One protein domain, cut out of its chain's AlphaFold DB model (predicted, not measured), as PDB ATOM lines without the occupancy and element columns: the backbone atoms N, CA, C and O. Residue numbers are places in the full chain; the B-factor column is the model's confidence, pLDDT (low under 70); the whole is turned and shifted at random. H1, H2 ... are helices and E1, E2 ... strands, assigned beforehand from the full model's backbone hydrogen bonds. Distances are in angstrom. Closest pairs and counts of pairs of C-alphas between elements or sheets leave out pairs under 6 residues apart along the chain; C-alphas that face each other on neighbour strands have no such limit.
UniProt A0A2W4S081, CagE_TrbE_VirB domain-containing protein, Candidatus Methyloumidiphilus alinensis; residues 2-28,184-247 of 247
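AT A GLANCE: This is residues 2 to 28 and 184 to 247 of the 247 residues of the protein "CagE_TrbE_VirB domain-containing protein" of Candidatus Methyloumidiphilus alinensis (UniProt A0A2W4S081). With little regular structure, this loose body has the antiparallel hairpin E2 and E3 at one end, a looped tail, residues 230 to 247, reaching the other, and short H3 in the middle, packed on H2 and H1. Residues 2 to 12 stick out. The 91 printed residues, class mixed, include H1 E1 E2 E3 H2 H3 in chain order, holding 36 residues; radius of gyration of the C-alphas 15.4 A, spans 44 by 35 by 27 A.

IN THESE COORDINATES: E2 is residues 185 to 189, 13.4 A; E3, 195 to 199, 13.2 A; H2, 200 to 210, 14.9 A, from C-alpha 200 at (-8.489, -24.475, 39.102). E1 is residues 20 to 25, 13.6 A; H1, 14 to 17, 5.3 A; H3, 225 to 229, 6.1 A, ending at C-alpha 229 (-16.978, -21.909, 47.200).

HOW THE PARTS SIT: Across hairpin E2 and E3, at 150 degrees, N 186 and O 198 are within hydrogen-bond range, 2.9 A. H3 touches H2, closest C-alphas Ile 229 and Asn 206, 4.9 A. H3 touches H1, closest C-alphas Asp 226 and Ala 15, 4.9 A. E1 pairs with no named strand. Every O i to N i+4 pair is within range in H2 and H3; H1 is too short for one.

THE WHOLE: C-alphas 193 and 238 are farthest apart, 48.1 A. Residues 29 to 183 are not printed; C-alphas 28 and 184 are 8.3 A apart. The link H2 to H3 is long. Residues 2 to 3 have pLDDT under 70.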
ATOM      1  N   PHE A   2     -34.351  -5.482  48.295       56.34
ATOM      2  CA  PHE A   2     -35.253  -6.369  49.038       56.34
ATOM      3  C   PHE A   2     -34.928  -6.329  50.539       56.34
ATOM      4  O   PHE A   2     -33.758  -6.377  50.922       56.34
ATOM      5  N   ALA A   3     -35.950  -6.233  51.392       62.47
ATOM      6  CA  ALA A   3     -35.803  -6.232  52.848       62.47
ATOM      7  C   ALA A   3     -35.569  -7.663  53.365       62.47
ATOM      8  O   ALA A   3     -36.440  -8.270  53.973       62.47
ATOM      9  N   LEU A   4     -34.383  -8.216  53.092       78.56
ATOM     10  CA  LEU A   4     -34.009  -9.596  53.442       78.56
ATOM     11  C   LEU A   4     -33.463  -9.739  54.871       78.56
ATOM     12  O   LEU A   4     -33.266 -10.849  55.353       78.56
ATOM     13  N   LYS A   5     -33.241  -8.620  55.570       73.69
ATOM     14  CA  LYS A   5     -32.719  -8.590  56.945       73.69
ATOM     15  C   LYS A   5     -33.537  -9.428  57.951       73.69
ATOM     16  O   LYS A   5     -32.901 -10.077  58.770       73.69
ATOM     17  N   PRO A   6     -34.885  -9.478  57.893       76.25
ATOM     18  CA  PRO A   6     -35.688 -10.317  58.790       76.25
ATOM     19  C   PRO A   6     -35.559 -11.821  58.513       76.25
ATOM     20  O   PRO A   6     -35.869 -12.626  59.382       76.25
ATOM     21  N   HIS A   7     -35.129 -12.202  57.307       74.69
ATOM     22  CA  HIS A   7     -35.027 -13.597  56.868       74.69
ATOM     23  C   HIS A   7     -33.600 -14.149  56.962       74.69
ATOM     24  O   HIS A   7     -33.371 -15.316  56.653       74.69
ATOM     25  N   ARG A   8     -32.629 -13.321  57.369       71.00
ATOM     26  CA  ARG A   8     -31.236 -13.729  57.542       71.00
ATOM     27  C   ARG A   8     -31.016 -14.167  58.989       71.00
ATOM     28  O   ARG A   8     -31.178 -13.355  59.897       71.00
ATOM     29  N   SER A   9     -30.623 -15.426  59.186       76.88
ATOM     30  CA  SER A   9     -30.146 -15.903  60.490       76.88
ATOM     31  C   SER A   9     -28.928 -15.090  60.942       76.88
ATOM     32  O   SER A   9     -28.122 -14.656  60.118       76.88
ATOM     33  N   THR A  10     -28.801 -14.863  62.249       78.94
ATOM     34  CA  THR A  10     -27.629 -14.216  62.865       78.94
ATOM     35  C   THR A  10     -26.503 -15.199  63.178       78.94
ATOM     36  O   THR A  10     -25.439 -14.779  63.626       78.94
ATOM     37  N   GLU A  11     -26.743 -16.495  62.996       82.50
ATOM     38  CA  GLU A  11     -25.738 -17.537  63.184       82.50
ATOM     39  C   GLU A  11     -24.687 -17.489  62.069       82.50
ATOM     40  O   GLU A  11     -24.990 -17.118  60.933       82.50
ATOM     41  N   ALA A  12     -23.448 -17.856  62.401       81.56
ATOM     42  CA  ALA A  12     -22.360 -17.893  61.433       81.56
ATOM     43  C   ALA A  12     -22.584 -19.029  60.426       81.56
ATOM     44  O   ALA A  12     -22.740 -20.190  60.810       81.56
ATOM     45  N   ALA A  13     -22.566 -18.699  59.137       84.12
ATOM     46  CA  ALA A  13     -22.553 -19.685  58.066       84.12
ATOM     47  C   ALA A  13     -21.120 -20.164  57.785       84.12
ATOM     48  O   ALA A  13     -20.144 -19.511  58.152       84.12
ATOM     49  N   VAL A  14     -20.979 -21.272  57.050       87.62
ATOM     50  CA  VAL A  14     -19.666 -21.784  56.603       87.62
ATOM     51  C   VAL A  14     -18.865 -20.703  55.885       87.62
ATOM     52  O   VAL A  14     -17.698 -20.500  56.199       87.62
ATOM     53  N   ALA A  15     -19.504 -19.960  54.979       88.38
ATOM     54  CA  ALA A  15     -18.874 -18.860  54.254       88.38
ATOM     55  C   ALA A  15     -18.292 -17.780  55.188       88.38
ATOM     56  O   ALA A  15     -17.224 -17.233  54.911       88.38
ATOM     57  N   ASP A  16     -18.928 -17.513  56.335       87.12
ATOM     58  CA  ASP A  16     -18.419 -16.535  57.302       87.12
ATOM     59  C   ASP A  16     -17.105 -17.010  57.956       87.12
ATOM     60  O   ASP A  16     -16.271 -16.182  58.321       87.12
ATOM     61  N   LEU A  17     -16.889 -18.329  58.042       88.88
ATOM     62  CA  LEU A  17     -15.674 -18.954  58.585       88.88
ATOM     63  C   LEU A  17     -14.538 -19.065  57.558       88.88
ATOM     64  O   LEU A  17     -13.373 -19.190  57.935       88.88
ATOM     65  N   LEU A  18     -14.856 -19.030  56.262       92.50
ATOM     66  CA  LEU A  18     -13.860 -19.139  55.202       92.50
ATOM     67  C   LEU A  18     -13.074 -17.839  55.053       92.50
ATOM     68  O   LEU A  18     -13.633 -16.743  55.044       92.50
ATOM     69  N   ASN A  19     -11.762 -17.966  54.880       91.50
ATOM     70  CA  ASN A  19     -10.865 -16.818  54.798       91.50
ATOM     71  C   ASN A  19     -10.671 -16.305  53.359       91.50
ATOM     72  O   ASN A  19      -9.973 -15.324  53.175       91.50
ATOM     73  N   TYR A  20     -11.260 -16.919  52.333       94.44
ATOM     74  CA  TYR A  20     -11.043 -16.534  50.930       94.44
ATOM     75  C   TYR A  20     -11.884 -15.309  50.559       94.44
ATOM     76  O   TYR A  20     -13.108 -15.350  50.659       94.44
ATOM     77  N   ALA A  21     -11.250 -14.206  50.156       91.31
ATOM     78  CA  ALA A  21     -11.959 -12.955  49.890       91.31
ATOM     79  C   ALA A  21     -12.164 -12.712  48.394       91.31
ATOM     80  O   ALA A  21     -13.300 -12.524  47.953       91.31
ATOM     81  N   ALA A  22     -11.074 -12.693  47.629       93.50
ATOM     82  CA  ALA A  22     -11.094 -12.305  46.226       93.50
ATOM     83  C   ALA A  22      -9.925 -12.912  45.450       93.50
ATOM     84  O   ALA A  22      -8.879 -13.192  46.033       93.50
ATOM     85  N   GLU A  23     -10.084 -13.076  44.143       93.62
ATOM     86  CA  GLU A  23      -8.963 -13.377  43.255       93.62
ATOM     87  C   GLU A  23      -8.411 -12.058  42.725       93.62
ATOM     88  O   GLU A  23      -9.144 -11.239  42.171       93.62
ATOM     89  N   VAL A  24      -7.131 -11.805  42.988       92.25
ATOM     90  CA  VAL A  24      -6.490 -10.509  42.707       92.25
ATOM     91  C   VAL A  24      -5.553 -10.561  41.508       92.25
ATOM     92  O   VAL A  24      -5.226  -9.518  40.946       92.25
ATOM     93  N   ASP A  25      -5.125 -11.761  41.132       94.19
ATOM     94  CA  ASP A  25      -4.317 -12.078  39.960       94.19
ATOM     95  C   ASP A  25      -4.574 -13.550  39.605       94.19
ATOM     96  O   ASP A  25      -5.067 -14.295  40.450       94.19
ATOM     97  N   ASP A  26      -4.218 -13.968  38.395       95.06
ATOM     98  CA  ASP A  26      -4.470 -15.324  37.901       95.06
ATOM     99  C   ASP A  26      -3.814 -16.382  38.811       95.06
ATOM    100  O   ASP A  26      -2.585 -16.426  38.988       95.06
ATOM    101  N   GLY A  27      -4.653 -17.204  39.447       95.00
ATOM    102  CA  GLY A  27      -4.213 -18.205  40.418       95.00
ATOM    103  C   GLY A  27      -3.637 -17.604  41.708       95.00
ATOM    104  O   GLY A  27      -2.781 -18.225  42.349       95.00
ATOM    105  N   VAL A  28      -4.046 -16.383  42.081       96.75
ATOM    106  CA  VAL A  28      -3.698 -15.729  43.353       96.75
ATOM    107  C   VAL A  28      -4.947 -15.216  44.063       96.75
ATOM    108  O   VAL A  28      -5.568 -14.225  43.670       96.75
ATOM    109  N   GLN A 184      -4.261 -22.293  37.714       96.12
ATOM    110  CA  GLN A 184      -4.567 -21.025  37.052       96.12
ATOM    111  C   GLN A 184      -5.922 -21.088  36.354       96.12
ATOM    112  O   GLN A 184      -6.520 -22.155  36.166       96.12
ATOM    113  N   CYS A 185      -6.387 -19.926  35.927       95.62
ATOM    114  CA  CYS A 185      -7.524 -19.785  35.050       95.62
ATOM    115  C   CYS A 185      -7.242 -20.395  33.670       95.62
ATOM    116  O   CYS A 185      -6.226 -20.120  33.031       95.62
ATOM    117  N   HIS A 186      -8.197 -21.160  33.150       94.69
ATOM    118  CA  HIS A 186      -8.187 -21.619  31.765       94.69
ATOM    119  C   HIS A 186      -9.515 -21.304  31.082       94.69
ATOM    120  O   HIS A 186     -10.596 -21.420  31.660       94.69
ATOM    121  N   GLN A 187      -9.431 -20.882  29.823       94.12
ATOM    122  CA  GLN A 187     -10.608 -20.584  29.020       94.12
ATOM    123  C   GLN A 187     -11.086 -21.834  28.295       94.12
ATOM    124  O   GLN A 187     -10.295 -22.580  27.721       94.12
ATOM    125  N   SER A 188     -12.398 -22.031  28.285       91.75
ATOM    126  CA  SER A 188     -13.056 -23.071  27.509       91.75
ATOM    127  C   SER A 188     -14.271 -22.492  26.798       91.75
ATOM    128  O   SER A 188     -14.924 -21.567  27.290       91.75
ATOM    129  N   MET A 189     -14.554 -23.012  25.608       91.06
ATOM    130  CA  MET A 189     -15.724 -22.626  24.832       91.06
ATOM    131  C   MET A 189     -16.842 -23.623  25.118       91.06
ATOM    132  O   MET A 189     -16.663 -24.829  24.948       91.06
ATOM    133  N   THR A 190     -17.992 -23.129  25.564       87.44
ATOM    134  CA  THR A 190     -19.173 -23.971  25.758       87.44
ATOM    135  C   THR A 190     -19.753 -24.406  24.413       87.44
ATOM    136  O   THR A 190     -19.498 -23.783  23.381       87.44
ATOM    137  N   GLU A 191     -20.596 -25.442  24.419       85.81
ATOM    138  CA  GLU A 191     -21.335 -25.884  23.223       85.81
ATOM    139  C   GLU A 191     -22.202 -24.766  22.613       85.81
ATOM    140  O   GLU A 191     -22.446 -24.743  21.410       85.81
ATOM    141  N   GLU A 192     -22.605 -23.783  23.426       86.50
ATOM    142  CA  GLU A 192     -23.347 -22.587  23.006       86.50
ATOM    143  C   GLU A 192     -22.456 -21.485  22.394       86.50
ATOM    144  O   GLU A 192     -22.937 -20.388  22.104       86.50
ATOM    145  N   GLY A 193     -21.150 -21.727  22.238       88.06
ATOM    146  CA  GLY A 193     -20.189 -20.768  21.687       88.06
ATOM    147  C   GLY A 193     -19.801 -19.634  22.642       88.06
ATOM    148  O   GLY A 193     -19.261 -18.621  22.197       88.06
ATOM    149  N   ARG A 194     -20.076 -19.761  23.947       89.25
ATOM    150  CA  ARG A 194     -19.670 -18.766  24.954       89.25
ATOM    151  C   ARG A 194     -18.313 -19.133  25.542       89.25
ATOM    152  O   ARG A 194     -18.099 -20.274  25.942       89.25
ATOM    153  N   THR A 195     -17.421 -18.154  25.653       91.69
ATOM    154  CA  THR A 195     -16.153 -18.324  26.372       91.69
ATOM    155  C   THR A 195     -16.397 -18.204  27.870       91.69
ATOM    156  O   THR A 195     -16.879 -17.172  28.341       91.69
ATOM    157  N   VAL A 196     -16.054 -19.249  28.617       94.38
ATOM    158  CA  VAL A 196     -16.066 -19.270  30.083       94.38
ATOM    159  C   VAL A 196     -14.647 -19.474  30.600       94.38
ATOM    160  O   VAL A 196     -13.862 -20.210  30.001       94.38
ATOM    161  N   THR A 197     -14.316 -18.811  31.703       95.44
ATOM    162  CA  THR A 197     -13.038 -18.996  32.396       95.44
ATOM    163  C   THR A 197     -13.279 -19.877  33.610       95.44
ATOM    164  O   THR A 197     -14.075 -19.517  34.476       95.44
ATOM    165  N   TYR A 198     -12.619 -21.025  33.664       96.00
ATOM    166  CA  TYR A 198     -12.614 -21.900  34.829       96.00
ATOM    167  C   TYR A 198     -11.369 -21.635  35.658       96.00
ATOM    168  O   TYR A 198     -10.286 -21.515  35.090       96.00
ATOM    169  N   ASP A 199     -11.521 -21.583  36.976       96.75
ATOM    170  CA  ASP A 199     -10.407 -21.399  37.898       96.75
ATOM    171  C   ASP A 199     -10.114 -22.691  38.671       96.75
ATOM    172  O   ASP A 199     -10.952 -23.212  39.420       96.75
ATOM    173  N   GLU A 200      -8.911 -23.227  38.470       97.06
ATOM    174  CA  GLU A 200      -8.489 -24.475  39.102       97.06
ATOM    175  C   GLU A 200      -8.184 -24.313  40.596       97.06
ATOM    176  O   GLU A 200      -8.355 -25.262  41.365       97.06
ATOM    177  N   LEU A 201      -7.741 -23.128  41.026       97.25
ATOM    178  CA  LEU A 201      -7.468 -22.852  42.430       97.25
ATOM    179  C   LEU A 201      -8.783 -22.810  43.218       97.25
ATOM    180  O   LEU A 201      -8.886 -23.438  44.267       97.25
ATOM    181  N   LEU A 202      -9.818 -22.149  42.703       96.56
ATOM    182  CA  LEU A 202     -11.150 -22.130  43.301       96.56
ATOM    183  C   LEU A 202     -11.781 -23.520  43.320       96.56
ATOM    184  O   LEU A 202     -12.402 -23.878  44.320       96.56
ATOM    185  N   GLN A 203     -11.600 -24.313  42.261       95.81
ATOM    186  CA  GLN A 203     -12.000 -25.721  42.249       95.81
ATOM    187  C   GLN A 203     -11.301 -26.511  43.361       95.81
ATOM    188  O   GLN A 203     -11.964 -27.240  44.099       95.81
ATOM    189  N   TRP A 204      -9.989 -26.332  43.536       96.00
ATOM    190  CA  TRP A 204      -9.241 -26.972  44.617       96.00
ATOM    191  C   TRP A 204      -9.745 -26.549  46.001       96.00
ATOM    192  O   TRP A 204     -10.059 -27.399  46.834       96.00
ATOM    193  N   LEU A 205      -9.893 -25.246  46.243       95.62
ATOM    194  CA  LEU A 205     -10.384 -24.731  47.521       95.62
ATOM    195  C   LEU A 205     -11.812 -25.217  47.809       95.62
ATOM    196  O   LEU A 205     -12.109 -25.633  48.927       95.62
ATOM    197  N   ASN A 206     -12.691 -25.227  46.803       94.94
ATOM    198  CA  ASN A 206     -14.037 -25.780  46.926       94.94
ATOM    199  C   ASN A 206     -14.012 -27.274  47.259       94.94
ATOM    200  O   ASN A 206     -14.797 -27.718  48.100       94.94
ATOM    201  N   TYR A 207     -13.109 -28.039  46.648       93.44
ATOM    202  CA  TYR A 207     -12.956 -29.456  46.947       93.44
ATOM    203  C   TYR A 207     -12.518 -29.680  48.398       93.44
ATOM    204  O   TYR A 207     -13.143 -30.481  49.094       93.44
ATOM    205  N   CYS A 208     -11.547 -28.908  48.898       92.19
ATOM    206  CA  CYS A 208     -11.125 -28.953  50.302       92.19
ATOM    207  C   CYS A 208     -12.269 -28.650  51.279       92.19
ATOM    208  O   CYS A 208     -12.329 -29.224  52.363       92.19
ATOM    209  N   ILE A 209     -13.182 -27.753  50.906       91.56
ATOM    210  CA  ILE A 209     -14.313 -27.361  51.754       91.56
ATOM    211  C   ILE A 209     -15.450 -28.386  51.676       91.56
ATOM    212  O   ILE A 209     -16.055 -28.729  52.687       91.56
ATOM    213  N   THR A 210     -15.803 -28.833  50.470       90.69
ATOM    214  CA  THR A 210     -17.081 -29.511  50.203       90.69
ATOM    215  C   THR A 210     -16.968 -31.004  49.918       90.69
ATOM    216  O   THR A 210     -18.009 -31.679  49.864       90.69
ATOM    217  N   GLY A 211     -15.752 -31.494  49.667       88.62
ATOM    218  CA  GLY A 211     -15.454 -32.855  49.223       88.62
ATOM    219  C   GLY A 211     -15.928 -33.188  47.804       88.62
ATOM    220  O   GLY A 211     -15.904 -34.355  47.426       88.62
ATOM    221  N   VAL A 212     -16.402 -32.216  47.012       88.50
ATOM    222  CA  VAL A 212     -16.847 -32.450  45.626       88.50
ATOM    223  C   VAL A 212     -15.895 -31.777  44.661       88.50
ATOM    224  O   VAL A 212     -15.714 -30.568  44.706       88.50
ATOM    225  N   ASN A 213     -15.273 -32.579  43.801       89.19
ATOM    226  CA  ASN A 213     -14.352 -32.082  42.795       89.19
ATOM    227  C   ASN A 213     -15.146 -31.732  41.532       89.19
ATOM    228  O   ASN A 213     -15.592 -32.628  40.815       89.19
ATOM    229  N   HIS A 214     -15.369 -30.443  41.281       89.69
ATOM    230  CA  HIS A 214     -16.036 -29.977  40.069       89.69
ATOM    231  C   HIS A 214     -15.462 -28.642  39.584       89.69
ATOM    232  O   HIS A 214     -15.007 -27.846  40.407       89.69
ATOM    233  N   PRO A 215     -15.519 -28.350  38.272       93.31
ATOM    234  CA  PRO A 215     -15.067 -27.068  37.745       93.31
ATOM    235  C   PRO A 215     -15.818 -25.888  38.369       93.31
ATOM    236  O   PRO A 215     -17.044 -25.938  38.535       93.31
ATOM    237  N   ILE A 216     -15.085 -24.816  38.680       94.69
ATOM    238  CA  ILE A 216     -15.628 -23.544  39.168       94.69
ATOM    239  C   ILE A 216     -15.382 -22.475  38.110       94.69
ATOM    240  O   ILE A 216     -14.254 -22.269  37.675       94.69
ATOM    241  N   VAL A 217     -16.450 -21.797  37.689       94.62
ATOM    242  CA  VAL A 217     -16.351 -20.659  36.768       94.62
ATOM    243  C   VAL A 217     -15.937 -19.423  37.555       94.62
ATOM    244  O   VAL A 217     -16.570 -19.089  38.561       94.62
ATOM    245  N   LEU A 218     -14.918 -18.719  37.069       94.56
ATOM    246  CA  LEU A 218     -14.504 -17.439  37.622       94.56
ATOM    247  C   LEU A 218     -15.607 -16.392  37.374       94.56
ATOM    248  O   LEU A 218     -15.945 -16.118  36.215       94.56
ATOM    249  N   PRO A 219     -16.187 -15.776  38.418       92.19
ATOM    250  CA  PRO A 219     -17.158 -14.710  38.225       92.19
ATOM    251  C   PRO A 219     -16.474 -13.458  37.659       92.19
ATOM    252  O   PRO A 219     -15.325 -13.162  37.969       92.19
ATOM    253  N   SER A 220     -17.212 -12.654  36.885       89.06
ATOM    254  CA  SER A 220     -16.666 -11.438  36.249       89.06
ATOM    255  C   SER A 220     -16.072 -10.433  37.241       89.06
ATOM    256  O   SER A 220     -15.219  -9.633  36.872       89.06
ATOM    257  N   HIS A 221     -16.540 -10.467  38.490       90.31
ATOM    258  CA  HIS A 221     -15.950  -9.750  39.611       90.31
ATOM    259  C   HIS A 221     -15.581 -10.793  40.674       90.31
ATOM    260  O   HIS A 221     -16.480 -11.239  41.394       90.31
ATOM    261  N   PRO A 222     -14.309 -11.213  40.767       89.56
ATOM    262  CA  PRO A 222     -13.868 -12.290  41.650       89.56
ATOM    263  C   PRO A 222     -13.763 -11.827  43.102       89.56
ATOM    264  O   PRO A 222     -12.688 -11.735  43.676       89.56
ATOM    265  N   MET A 223     -14.909 -11.511  43.693       89.38
ATOM    266  CA  MET A 223     -15.086 -11.056  45.070       89.38
ATOM    267  C   MET A 223     -16.104 -11.950  45.774       89.38
ATOM    268  O   MET A 223     -16.984 -12.516  45.126       89.38
ATOM    269  N   TYR A 224     -16.027 -12.004  47.105       87.69
ATOM    270  CA  TYR A 224     -16.886 -12.852  47.941       87.69
ATOM    271  C   TYR A 224     -16.734 -14.338  47.590       87.69
ATOM    272  O   TYR A 224     -17.710 -15.082  47.456       87.69
ATOM    273  N   LEU A 225     -15.477 -14.754  47.391       92.00
ATOM    274  CA  LEU A 225     -15.148 -16.130  47.030       92.00
ATOM    275  C   LEU A 225     -15.605 -17.117  48.100       92.00
ATOM    276  O   LEU A 225     -16.103 -18.179  47.758       92.00
ATOM    277  N   ASP A 226     -15.509 -16.750  49.375       91.06
ATOM    278  CA  ASP A 226     -16.089 -17.472  50.506       91.06
ATOM    279  C   ASP A 226     -17.538 -17.927  50.279       91.06
ATOM    280  O   ASP A 226     -17.870 -19.083  50.536       91.06
ATOM    281  N   ALA A 227     -18.399 -17.048  49.764       89.88
ATOM    282  CA  ALA A 227     -19.785 -17.380  49.459       89.88
ATOM    283  C   ALA A 227     -19.913 -18.263  48.208       89.88
ATOM    284  O   ALA A 227     -20.799 -19.116  48.154       89.88
ATOM    285  N   LEU A 228     -19.027 -18.083  47.222       91.00
ATOM    286  CA  LEU A 228     -19.004 -18.872  45.988       91.00
ATOM    287  C   LEU A 228     -18.622 -20.333  46.255       91.00
ATOM    288  O   LEU A 228     -19.316 -21.246  45.814       91.00
ATOM    289  N   ILE A 229     -17.526 -20.562  46.984       91.75
ATOM    290  CA  ILE A 229     -16.978 -21.909  47.200       91.75
ATOM    291  C   ILE A 229     -17.478 -22.569  48.491       91.75
ATOM    292  O   ILE A 229     -17.370 -23.784  48.627       91.75
ATOM    293  N   GLY A 230     -18.060 -21.803  49.418       84.75
ATOM    294  CA  GLY A 230     -18.624 -22.285  50.684       84.75
ATOM    295  C   GLY A 230     -20.089 -22.723  50.620       84.75
ATOM    296  O   GLY A 230     -20.730 -22.834  51.660       84.75
ATOM    297  N   GLY A 231     -20.642 -22.954  49.426       81.94
ATOM    298  CA  GLY A 231     -22.079 -23.148  49.176       81.94
ATOM    299  C   GLY A 231     -22.725 -24.437  49.711       81.94
ATOM    300  O   GLY A 231     -23.781 -24.826  49.214       81.94
ATOM    301  N   LYS A 232     -22.125 -25.125  50.690       85.44
ATOM    302  CA  LYS A 232     -22.718 -26.302  51.341       85.44
ATOM    303  C   LYS A 232     -22.957 -26.063  52.825       85.44
ATOM    304  O   LYS A 232     -22.138 -25.467  53.515       85.44
ATOM    305  N   GLU A 233     -24.074 -26.595  53.309       87.12
ATOM    306  CA  GLU A 233     -24.402 -26.619  54.733       87.12
ATOM    307  C   GLU A 233     -23.372 -27.451  55.500       87.12
ATOM    308  O   GLU A 233     -23.096 -28.585  55.114       87.12
ATOM    309  N   MET A 234     -22.844 -26.924  56.603       87.62
ATOM    310  CA  MET A 234     -22.029 -27.696  57.537       87.62
ATOM    311  C   MET A 234     -22.786 -27.845  58.847       87.62
ATOM    312  O   MET A 234     -23.269 -26.867  59.416       87.62
ATOM    313  N   TRP A 235     -22.862 -29.077  59.324       87.94
ATOM    314  CA  TRP A 235     -23.383 -29.404  60.639       87.94
ATOM    315  C   TRP A 235     -22.192 -29.781  61.508       87.94
ATOM    316  O   TRP A 235     -21.505 -30.753  61.208       87.94
ATOM    317  N   GLY A 236     -21.916 -28.994  62.546       85.56
ATOM    318  CA  GLY A 236     -20.867 -29.301  63.520       85.56
ATOM    319  C   GLY A 236     -21.323 -30.294  64.597       85.56
ATOM    320  O   GLY A 236     -22.402 -30.883  64.524       85.56
ATOM    321  N   GLY A 237     -20.515 -30.438  65.649       86.31
ATOM    322  CA  GLY A 237     -20.837 -31.260  66.821       86.31
ATOM    323  C   GLY A 237     -20.255 -32.674  66.758       86.31
ATOM    324  O   GLY A 237     -19.212 -32.895  66.155       86.31
ATOM    325  N   VAL A 238     -20.915 -33.625  67.430       87.94
ATOM    326  CA  VAL A 238     -20.408 -35.004  67.617       87.94
ATOM    327  C   VAL A 238     -20.391 -35.803  66.312       87.94
ATOM    328  O   VAL A 238     -19.553 -36.679  66.139       87.94
ATOM    329  N   ILE A 239     -21.325 -35.512  65.405       90.38
ATOM    330  CA  ILE A 239     -21.448 -36.190  64.115       90.38
ATOM    331  C   ILE A 239     -21.424 -35.111  63.029       90.38
ATOM    332  O   ILE A 239     -22.493 -34.668  62.591       90.38
ATOM    333  N   PRO A 240     -20.228 -34.625  62.654       90.81
ATOM    334  CA  PRO A 240     -20.112 -33.545  61.697       90.81
ATOM    335  C   PRO A 240     -20.567 -33.990  60.303       90.81
ATOM    336  O   PRO A 240     -20.382 -35.140  59.894       90.81
ATOM    337  N   LYS A 241     -21.191 -33.073  59.562       91.06
ATOM    338  CA  LYS A 241     -21.623 -33.303  58.180       91.06
ATOM    339  C   LYS A 241     -21.291 -32.125  57.291       91.06
ATOM    340  O   LYS A 241     -21.474 -30.980  57.696       91.06
ATOM    341  N   MET A 242     -20.927 -32.423  56.049       88.75
ATOM    342  CA  MET A 242     -20.855 -31.452  54.961       88.75
ATOM    343  C   MET A 242     -21.888 -31.795  53.885       88.75
ATOM    344  O   MET A 242     -21.812 -32.806  53.175       88.75
ATOM    345  N   GLY A 243     -22.916 -30.959  53.781       87.44
ATOM    346  CA  GLY A 243     -24.148 -31.245  53.060       87.44
ATOM    347  C   GLY A 243     -24.796 -32.528  53.582       87.44
ATOM    348  O   GLY A 243     -25.243 -32.605  54.724       87.44
ATOM    349  N   ARG A 244     -24.839 -33.559  52.734       87.38
ATOM    350  CA  ARG A 244     -25.417 -34.873  53.063       87.38
ATOM    351  C   ARG A 244     -24.380 -35.931  53.457       87.38
ATOM    352  O   ARG A 244     -24.770 -37.063  53.725       87.38
ATOM    353  N   HIS A 245     -23.094 -35.584  53.488       85.94
ATOM    354  CA  HIS A 245     -22.007 -36.521  53.774       85.94
ATOM    355  C   HIS A 245     -21.511 -36.344  55.205       85.94
ATOM    356  O   HIS A 245     -21.392 -35.216  55.680       85.94
ATOM    357  N   PHE A 246     -21.235 -37.456  55.880       87.12
ATOM    358  CA  PHE A 246     -20.551 -37.464  57.171       87.12
ATOM    359  C   PHE A 246     -19.054 -37.216  56.965       87.12
ATOM    360  O   PHE A 246     -18.511 -37.645  55.944       87.12
ATOM    361  N   ILE A 247     -18.433 -36.513  57.915       82.88
ATOM    362  CA  ILE A 247     -16.990 -36.226  57.951       82.88
ATOM    363  C   ILE A 247     -16.345 -37.072  59.046       82.88
ATOM    364  O   ILE A 247     -16.955 -37.157  60.138       82.88
TER     365      ILE A 247